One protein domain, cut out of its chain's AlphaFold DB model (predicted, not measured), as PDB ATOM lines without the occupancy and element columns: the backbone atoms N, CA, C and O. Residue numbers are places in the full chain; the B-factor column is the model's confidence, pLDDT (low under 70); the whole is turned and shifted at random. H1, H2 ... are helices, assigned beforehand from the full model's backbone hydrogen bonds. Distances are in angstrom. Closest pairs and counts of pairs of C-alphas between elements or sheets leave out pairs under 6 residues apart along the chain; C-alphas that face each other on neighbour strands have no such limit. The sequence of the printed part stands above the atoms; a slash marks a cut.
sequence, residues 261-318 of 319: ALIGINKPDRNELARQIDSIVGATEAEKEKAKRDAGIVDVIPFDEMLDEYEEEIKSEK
ATOM      1  N   ALA A 261      12.733 -46.484  19.668       75.94
ATOM      2  CA  ALA A 261      13.774 -46.878  20.616       75.94
ATOM      3  C   ALA A 261      14.329 -45.675  21.399       75.94
ATOM      4  O   ALA A 261      14.654 -45.800  22.580       75.94
ATOM      5  N   LEU A 262      14.361 -44.489  20.779       72.81
ATOM      6  CA  LEU A 262      14.817 -43.242  21.408       72.81
ATOM      7  C   LEU A 262      13.858 -42.718  22.490       72.81
ATOM      8  O   LEU A 262      14.273 -41.935  23.344       72.81
ATOM      9  N   ILE A 263      12.599 -43.166  22.483       76.56
ATOM     10  CA  ILE A 263      11.587 -42.873  23.515       76.56
ATOM     11  C   ILE A 263      11.349 -44.066  24.455       76.56
ATOM     12  O   ILE A 263      10.408 -44.048  25.245       76.56
ATOM     13  N   GLY A 264      12.202 -45.098  24.394       73.88
ATOM     14  CA  GLY A 264      12.113 -46.284  25.250       73.88
ATOM     15  C   GLY A 264      10.970 -47.238  24.890       73.88
ATOM     16  O   GLY A 264      10.608 -48.086  25.705       73.88
ATOM     17  N   ILE A 265      10.394 -47.111  23.691       77.06
ATOM     18  CA  ILE A 265       9.373 -48.022  23.173       77.06
ATOM     19  C   ILE A 265      10.067 -49.039  22.267       77.06
ATOM     20  O   ILE A 265      10.768 -48.681  21.322       77.06
ATOM     21  N   ASN A 266       9.875 -50.329  22.541       75.25
ATOM     22  CA  ASN A 266      10.413 -51.375  21.675       75.25
ATOM     23  C   ASN A 266       9.741 -51.307  20.299       75.25
ATOM     24  O   ASN A 266       8.523 -51.145  20.208       75.25
ATOM     25  N   LYS A 267      10.529 -51.454  19.227       70.69
ATOM     26  CA  LYS A 267       9.987 -51.528  17.868       70.69
ATOM     27  C   LYS A 267       8.987 -52.697  17.796       70.69
ATOM     28  O   LYS A 267       9.361 -53.799  18.198       70.69
ATOM     29  N   PRO A 268       7.750 -52.482  17.310       72.94
ATOM     30  CA  PRO A 268       6.775 -53.559  17.158       72.94
ATOM     31  C   PRO A 268       7.330 -54.693  16.291       72.94
ATOM     32  O   PRO A 268       8.006 -54.432  15.290       72.94
ATOM     33  N   ASP A 269       7.044 -55.946  16.658       81.38
ATOM     34  CA  ASP A 269       7.402 -57.097  15.828       81.38
ATOM     35  C   ASP A 269       6.609 -57.034  14.513       81.38
ATOM     36  O   ASP A 269       5.374 -57.033  14.504       81.38
ATOM     37  N   ARG A 270       7.333 -56.983  13.387       75.25
ATOM     38  CA  ARG A 270       6.765 -56.917  12.031       75.25
ATOM     39  C   ARG A 270       5.787 -58.067  11.766       75.25
ATOM     40  O   ARG A 270       4.795 -57.872  11.069       75.25
ATOM     41  N   ASN A 271       6.039 -59.244  12.341       77.62
ATOM     42  CA  ASN A 271       5.214 -60.432  12.126       77.62
ATOM     43  C   ASN A 271       3.904 -60.384  12.916       77.62
ATOM     44  O   ASN A 271       2.864 -60.818  12.417       77.62
ATOM     45  N   GLU A 272       3.935 -59.860  14.142       78.62
ATOM     46  CA  GLU A 272       2.721 -59.668  14.939       78.62
ATOM     47  C   GLU A 272       1.852 -58.562  14.348       78.62
ATOM     48  O   GLU A 272       0.639 -58.733  14.231       78.62
ATOM     49  N   LEU A 273       2.472 -57.472  13.887       79.56
ATOM     50  CA  LEU A 273       1.774 -56.370  13.238       79.56
ATOM     51  C   LEU A 273       1.093 -56.816  11.934       79.56
ATOM     52  O   LEU A 273      -0.065 -56.480  11.699       79.56
ATOM     53  N   ALA A 274       1.762 -57.648  11.127       78.88
ATOM     54  CA  ALA A 274       1.174 -58.226   9.918       78.88
ATOM     55  C   ALA A 274      -0.077 -59.066  10.232       78.88
ATOM     56  O   ALA A 274      -1.110 -58.905   9.585       78.88
ATOM     57  N   ARG A 275      -0.005 -59.912  11.271       82.38
ATOM     58  CA  ARG A 275      -1.144 -60.727  11.727       82.38
ATOM     59  C   ARG A 275      -2.294 -59.875  12.251       82.38
ATOM     60  O   ARG A 275      -3.451 -60.210  12.011       82.38
ATOM     61  N   GLN A 276      -1.988 -58.783  12.950       79.50
ATOM     62  CA  GLN A 276      -3.001 -57.845  13.426       79.50
ATOM     63  C   GLN A 276      -3.725 -57.178  12.255       79.50
ATOM     64  O   GLN A 276      -4.953 -57.165  12.255       79.50
ATOM     65  N   ILE A 277      -2.997 -56.724  11.229       78.19
ATOM     66  CA  ILE A 277      -3.588 -56.133  10.018       78.19
ATOM     67  C   ILE A 277      -4.480 -57.148   9.284       78.19
ATOM     68  O   ILE A 277      -5.595 -56.820   8.877       78.19
ATOM     69  N   ASP A 278      -4.047 -58.406   9.184       80.31
ATOM     70  CA  ASP A 278      -4.841 -59.467   8.550       80.31
ATOM     71  C   ASP A 278      -6.132 -59.786   9.309       80.31
ATOM     72  O   ASP A 278      -7.165 -60.071   8.692       80.31
ATOM     73  N   SER A 279      -6.097 -59.667  10.637       82.56
ATOM     74  CA  SER A 279      -7.247 -59.897  11.514       82.56
ATOM     75  C   SER A 279      -8.294 -58.774  11.512       82.56
ATOM     76  O   SER A 279      -9.354 -58.944  12.114       82.56
ATOM     77  N   ILE A 280      -8.044 -57.646  10.830       81.75
ATOM     78  CA  ILE A 280      -9.009 -56.542  10.730       81.75
ATOM     79  C   ILE A 280     -10.241 -57.017   9.946       81.75
ATOM     80  O   ILE A 280     -10.165 -57.368   8.762       81.75
ATOM     81  N   VAL A 281     -11.391 -57.045  10.619       70.06
ATOM     82  CA  VAL A 281     -12.678 -57.459  10.046       70.06
ATOM     83  C   VAL A 281     -13.322 -56.261   9.347       70.06
ATOM     84  O   VAL A 281     -13.526 -55.225   9.973       70.06
ATOM     85  N   GLY A 282     -13.661 -56.411   8.064       71.56
ATOM     86  CA  GLY A 282     -14.335 -55.379   7.263       71.56
ATOM     87  C   GLY A 282     -13.441 -54.595   6.298       71.56
ATOM     88  O   GLY A 282     -13.978 -53.867   5.475       71.56
ATOM     89  N   ALA A 283     -12.117 -54.774   6.350       72.06
ATOM     90  CA  ALA A 283     -11.193 -54.217   5.360       72.06
ATOM     91  C   ALA A 283     -11.059 -55.148   4.145       72.06
ATOM     92  O   ALA A 283     -10.954 -56.372   4.300       72.06
ATOM     93  N   THR A 284     -11.043 -54.566   2.948       78.88
ATOM     94  CA  THR A 284     -10.755 -55.266   1.690       78.88
ATOM     95  C   THR A 284      -9.289 -55.711   1.627       78.88
ATOM     96  O   THR A 284      -8.434 -55.190   2.344       78.88
ATOM     97  N   GLU A 285      -8.972 -56.695   0.778       73.62
ATOM     98  CA  GLU A 285      -7.592 -57.192   0.640       73.62
ATOM     99  C   GLU A 285      -6.620 -56.081   0.199       73.62
ATOM    100  O   GLU A 285      -5.523 -55.984   0.744       73.62
ATOM    101  N   ALA A 286      -7.065 -55.161  -0.665       74.44
ATOM    102  CA  ALA A 286      -6.282 -54.006  -1.111       74.44
ATOM    103  C   ALA A 286      -5.960 -53.012   0.026       74.44
ATOM    104  O   ALA A 286      -4.834 -52.524   0.139       74.44
ATOM    105  N   GLU A 287      -6.917 -52.743   0.920       73.12
ATOM    106  CA  GLU A 287      -6.703 -51.872   2.088       73.12
ATOM    107  C   GLU A 287      -5.742 -52.508   3.100       73.12
ATOM    108  O   GLU A 287      -4.919 -51.818   3.707       73.12
ATOM    109  N   LYS A 288      -5.795 -53.838   3.255       77.81
ATOM    110  CA  LYS A 288      -4.857 -54.585   4.104       77.81
ATOM    111  C   LYS A 288      -3.440 -54.563   3.536       77.81
ATOM    112  O   LYS A 288      -2.486 -54.415   4.300       77.81
ATOM    113  N   GLU A 289      -3.284 -54.669   2.220       77.50
ATOM    114  CA  GLU A 289      -1.980 -54.541   1.564       77.50
ATOM    115  C   GLU A 289      -1.422 -53.117   1.661       77.50
ATOM    116  O   GLU A 289      -0.248 -52.949   1.998       77.50
ATOM    117  N   LYS A 290      -2.258 -52.086   1.479       76.25
ATOM    118  CA  LYS A 290      -1.878 -50.680   1.701       76.25
ATOM    119  C   LYS A 290      -1.412 -50.441   3.142       76.25
ATOM    120  O   LYS A 290      -0.312 -49.935   3.346       76.25
ATOM    121  N   ALA A 291      -2.146 -50.938   4.138       76.69
ATOM    122  CA  ALA A 291      -1.756 -50.835   5.546       76.69
ATOM    123  C   ALA A 291      -0.435 -51.566   5.876       76.69
ATOM    124  O   ALA A 291       0.355 -51.082   6.689       76.69
ATOM    125  N   LYS A 292      -0.151 -52.714   5.239       78.81
ATOM    126  CA  LYS A 292       1.141 -53.417   5.385       78.81
ATOM    127  C   LYS A 292       2.307 -52.650   4.749       78.81
ATOM    128  O   LYS A 292       3.427 -52.738   5.266       78.81
ATOM    129  N   ARG A 293       2.060 -51.904   3.663       74.88
ATOM    130  CA  ARG A 293       3.044 -51.004   3.034       74.88
ATOM    131  C   ARG A 293       3.346 -49.806   3.937       74.88
ATOM    132  O   ARG A 293       4.508 -49.584   4.263       74.88
ATOM    133  N   ASP A 294       2.317 -49.129   4.442       72.00
ATOM    134  CA  ASP A 294       2.464 -47.958   5.324       72.00
ATOM    135  C   ASP A 294       3.147 -48.301   6.658       72.00
ATOM    136  O   ASP A 294       3.916 -47.512   7.205       72.00
ATOM    137  N   ALA A 295       2.928 -49.518   7.167       72.50
ATOM    138  CA  ALA A 295       3.602 -50.039   8.354       72.50
ATOM    139  C   ALA A 295       5.075 -50.447   8.115       72.50
ATOM    140  O   ALA A 295       5.756 -50.873   9.055       72.50
ATOM    141  N   GLY A 296       5.576 -50.367   6.876       69.62
ATOM    142  CA  GLY A 296       6.940 -50.760   6.512       69.62
ATOM    143  C   GLY A 296       7.223 -52.248   6.752       69.62
ATOM    144  O   GLY A 296       8.332 -52.604   7.168       69.62
ATOM    145  N   ILE A 297       6.207 -53.104   6.578       71.88
ATOM    146  CA  ILE A 297       6.315 -54.574   6.647       71.88
ATOM    147  C   ILE A 297       6.752 -55.125   5.285       71.88
ATOM    148  O   ILE A 297       7.532 -56.074   5.227       71.88
ATOM    149  N   VAL A 298       6.267 -54.509   4.202       69.00
ATOM    150  CA  VAL A 298       6.653 -54.798   2.817       69.00
ATOM    151  C   VAL A 298       7.604 -53.696   2.346       69.00
ATOM    152  O   VAL A 298       7.212 -52.538   2.279       69.00
ATOM    153  N   ASP A 299       8.849 -54.052   2.020       59.34
ATOM    154  CA  ASP A 299       9.912 -53.093   1.654       59.34
ATOM    155  C   ASP A 299       9.859 -52.653   0.164       59.34
ATOM    156  O   ASP A 299      10.794 -52.035  -0.345       59.34
ATOM    157  N   VAL A 300       8.780 -52.975  -0.560       63.12
ATOM    158  CA  VAL A 300       8.590 -52.611  -1.973       63.12
ATOM    159  C   VAL A 300       7.642 -51.420  -2.061       63.12
ATOM    160  O   VAL A 300       6.472 -51.530  -1.702       63.12
ATOM    161  N   ILE A 301       8.151 -50.296  -2.565       59.44
ATOM    162  CA  ILE A 301       7.358 -49.110  -2.899       59.44
ATOM    163  C   ILE A 301       7.115 -49.146  -4.416       59.44
ATOM    164  O   ILE A 301       8.041 -48.841  -5.173       59.44
ATOM    165  N   PRO A 302       5.925 -49.547  -4.896       62.59
ATOM    166  CA  PRO A 302       5.589 -49.436  -6.307       62.59
ATOM    167  C   PRO A 302       5.248 -47.972  -6.602       62.59
ATOM    168  O   PRO A 302       4.112 -47.534  -6.452       62.59
ATOM    169  N   PHE A 303       6.268 -47.196  -6.972       58.03
ATOM    170  CA  PHE A 303       6.119 -45.773  -7.293       58.03
ATOM    171  C   PHE A 303       5.088 -45.519  -8.403       58.03
ATOM    172  O   PHE A 303       4.403 -44.501  -8.354       58.03
ATOM    173  N   ASP A 304       4.951 -46.450  -9.349       63.28
ATOM    174  CA  ASP A 304       4.021 -46.335 -10.476       63.28
ATOM    175  C   ASP A 304       2.547 -46.390 -10.018       63.28
ATOM    176  O   ASP A 304       1.762 -45.525 -10.387       63.28
ATOM    177  N   GLU A 305       2.183 -47.311  -9.114       62.34
ATOM    178  CA  GLU A 305       0.809 -47.422  -8.581       62.34
ATOM    179  C   GLU A 305       0.397 -46.201  -7.742       62.34
ATOM    180  O   GLU A 305      -0.763 -45.795  -7.739       62.34
ATOM    181  N   MET A 306       1.351 -45.599  -7.025       61.53
ATOM    182  CA  MET A 306       1.093 -44.400  -6.222       61.53
ATOM    183  C   MET A 306       0.894 -43.149  -7.084       61.53
ATOM    184  O   MET A 306       0.137 -42.259  -6.702       61.53
ATOM    185  N   LEU A 307       1.584 -43.060  -8.225       61.94
ATOM    186  CA  LEU A 307       1.409 -41.973  -9.192       61.94
ATOM    187  C   LEU A 307       0.031 -42.049  -9.864       61.94
ATOM    188  O   LEU A 307      -0.627 -41.016  -9.996       61.94
ATOM    189  N   ASP A 308      -0.424 -43.257 -10.200       66.00
ATOM    190  CA  ASP A 308      -1.742 -43.491 -10.796       66.00
ATOM    191  C   ASP A 308      -2.894 -43.151  -9.821       66.00
ATOM    192  O   ASP A 308      -3.837 -42.464 -10.220       66.00
ATOM    193  N   GLU A 309      -2.800 -43.520  -8.529       61.22
ATOM    194  CA  GLU A 309      -3.776 -43.110  -7.489       61.22
ATOM    195  C   GLU A 309      -3.865 -41.572  -7.360       61.22
ATOM    196  O   GLU A 309      -4.964 -41.013  -7.290       61.22
ATOM    197  N   TYR A 310      -2.726 -40.866  -7.395       59.50
ATOM    198  CA  TYR A 310      -2.689 -39.398  -7.348       59.50
ATOM    199  C   TYR A 310      -3.350 -38.753  -8.577       59.50
ATOM    200  O   TYR A 310      -4.035 -37.732  -8.455       59.50
ATOM    201  N   GLU A 311      -3.161 -39.319  -9.772       60.66
ATOM    202  CA  GLU A 311      -3.812 -38.822 -10.988       60.66
ATOM    203  C   GLU A 311      -5.333 -39.055 -10.991       60.66
ATOM    204  O   GLU A 311      -6.071 -38.232 -11.549       60.66
ATOM    205  N   GLU A 312      -5.817 -40.142 -10.380       60.97
ATOM    206  CA  GLU A 312      -7.250 -40.422 -10.217       60.97
ATOM    207  C   GLU A 312      -7.918 -39.515  -9.170       60.97
ATOM    208  O   GLU A 312      -8.985 -38.958  -9.453       60.97
ATOM    209  N   GLU A 313      -7.278 -39.257  -8.022       57.28
ATOM    210  CA  GLU A 313      -7.777 -38.300  -7.018       57.28
ATOM    211  C   GLU A 313      -7.908 -36.883  -7.612       57.28
ATOM    212  O   GLU A 313      -8.973 -36.266  -7.513       57.28
ATOM    213  N   ILE A 314      -6.898 -36.413  -8.358       59.09
ATOM    214  CA  ILE A 314      -6.914 -35.102  -9.041       59.09
ATOM    215  C   ILE A 314      -8.026 -35.006 -10.103       59.09
ATOM    216  O   ILE A 314      -8.538 -33.913 -10.375       59.09
ATOM    217  N   LYS A 315      -8.401 -36.121 -10.744       57.84
ATOM    218  CA  LYS A 315      -9.525 -36.163 -11.697       57.84
ATOM    219  C   LYS A 315     -10.879 -36.160 -10.983       57.84
ATOM    220  O   LYS A 315     -11.800 -35.525 -11.493       57.84
ATOM    221  N   SER A 316     -10.990 -36.807  -9.822       55.00
ATOM    222  CA  SER A 316     -12.216 -36.845  -9.012       55.00
ATOM    223  C   SER A 316     -12.549 -35.507  -8.336       55.00
ATOM    224  O   SER A 316     -13.718 -35.156  -8.235       55.00
ATOM    225  N   GLU A 317     -11.543 -34.705  -7.968       53.28
ATOM    226  CA  GLU A 317     -11.731 -33.350  -7.415       53.28
ATOM    227  C   GLU A 317     -12.101 -32.291  -8.473       53.28
ATOM    228  O   GLU A 317     -12.483 -31.169  -8.137       53.28
ATOM    229  N   LYS A 318     -11.966 -32.621  -9.764       51.69
ATOM    230  CA  LYS A 318     -12.299 -31.734 -10.894       51.69
ATOM    231  C   LYS A 318     -13.679 -32.002 -11.510       51.69
ATOM    232  O   LYS A 318     -14.008 -31.360 -12.511       51.69
TER     233      LYS A 318
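What this domain is: This is residues 261 to 318 of the 319 residues of an uncharacterized protein of Butyricimonas paravirosa (UniProt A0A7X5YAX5). A short helical hairpin of H1 and H2 makes a small two-helix body, and a third helix, H3, sticks out from it as a free arm beyond a link. At the other end of the long axis residues 261 to 267 stand free as a tail, and the whole is an open, stretched-out chain with few contacts. The printed part has 58 residues with three named helices, H1, H2 and H3 in that order, and no named strand; the class is all helix. It is loose, with a radius of gyration of the C-alphas of 14.9 A, and its C-alphas span 45 by 30 by 20 A, only just elongated.

Where its parts are: Begin at C-alpha 261, at (13.774, -46.878, 20.616), and go along the free residues 261 to 267. At C-alpha 270, at (6.765, -56.917, 12.031), you reach H1, residues 270 to 278, which is 12.4 A long from first to last C-alpha. After six residues comes H2, residues 285 to 294, 14.4 A long from first to last C-alpha. Eight residues further on, find C-alpha 303 at (6.119, -45.773, -7.293), where H3 begins; it holds residues 303 to 316, is the longest helix with 14 residues, and ends 20.5 A away at C-alpha 316, at (-12.216, -36.845, -9.012).

How they stand to each other: Look first at H1 and H2, which form a helical hairpin, two helices that follow each other and run opposite ways. They touch, with 5 pairs of C-alphas within 8 A. Their closest C-alphas are those of Ile 277 and Lys 288, 6.2 A apart. Their lines stand at a shallow tilt of 30 degrees, and their centres are 11.1 A apart. Now look at H3: it is apart from H1 and also apart from H2, and residues 303 to 318, of which 303 to 316 belong to H3, stand free. In the backbones of H1, H2 and H3 every O i to N i+4 pair is within hydrogen-bond range.

The domain as a whole: The two C-alphas farthest apart are those of Gly 264, in the free tail, and Lys 318, the last printed residue, at 46.0 A. From the first to the last printed C-alpha it is 43.6 A. The printed part has no cut, and both links, H1 to H2 and H2 to H3, are short. Residues 281 to 286, of which 285 and 286 belong to H2, stand free too. Look in the B-factor column for the model's confidence: the mean pLDDT of the printed part is 70.3, and 22 residues are under 70, namely residue 296 and residues 298 to 318. The mean is 79 for H1, 76 for H2 and 60 for H3.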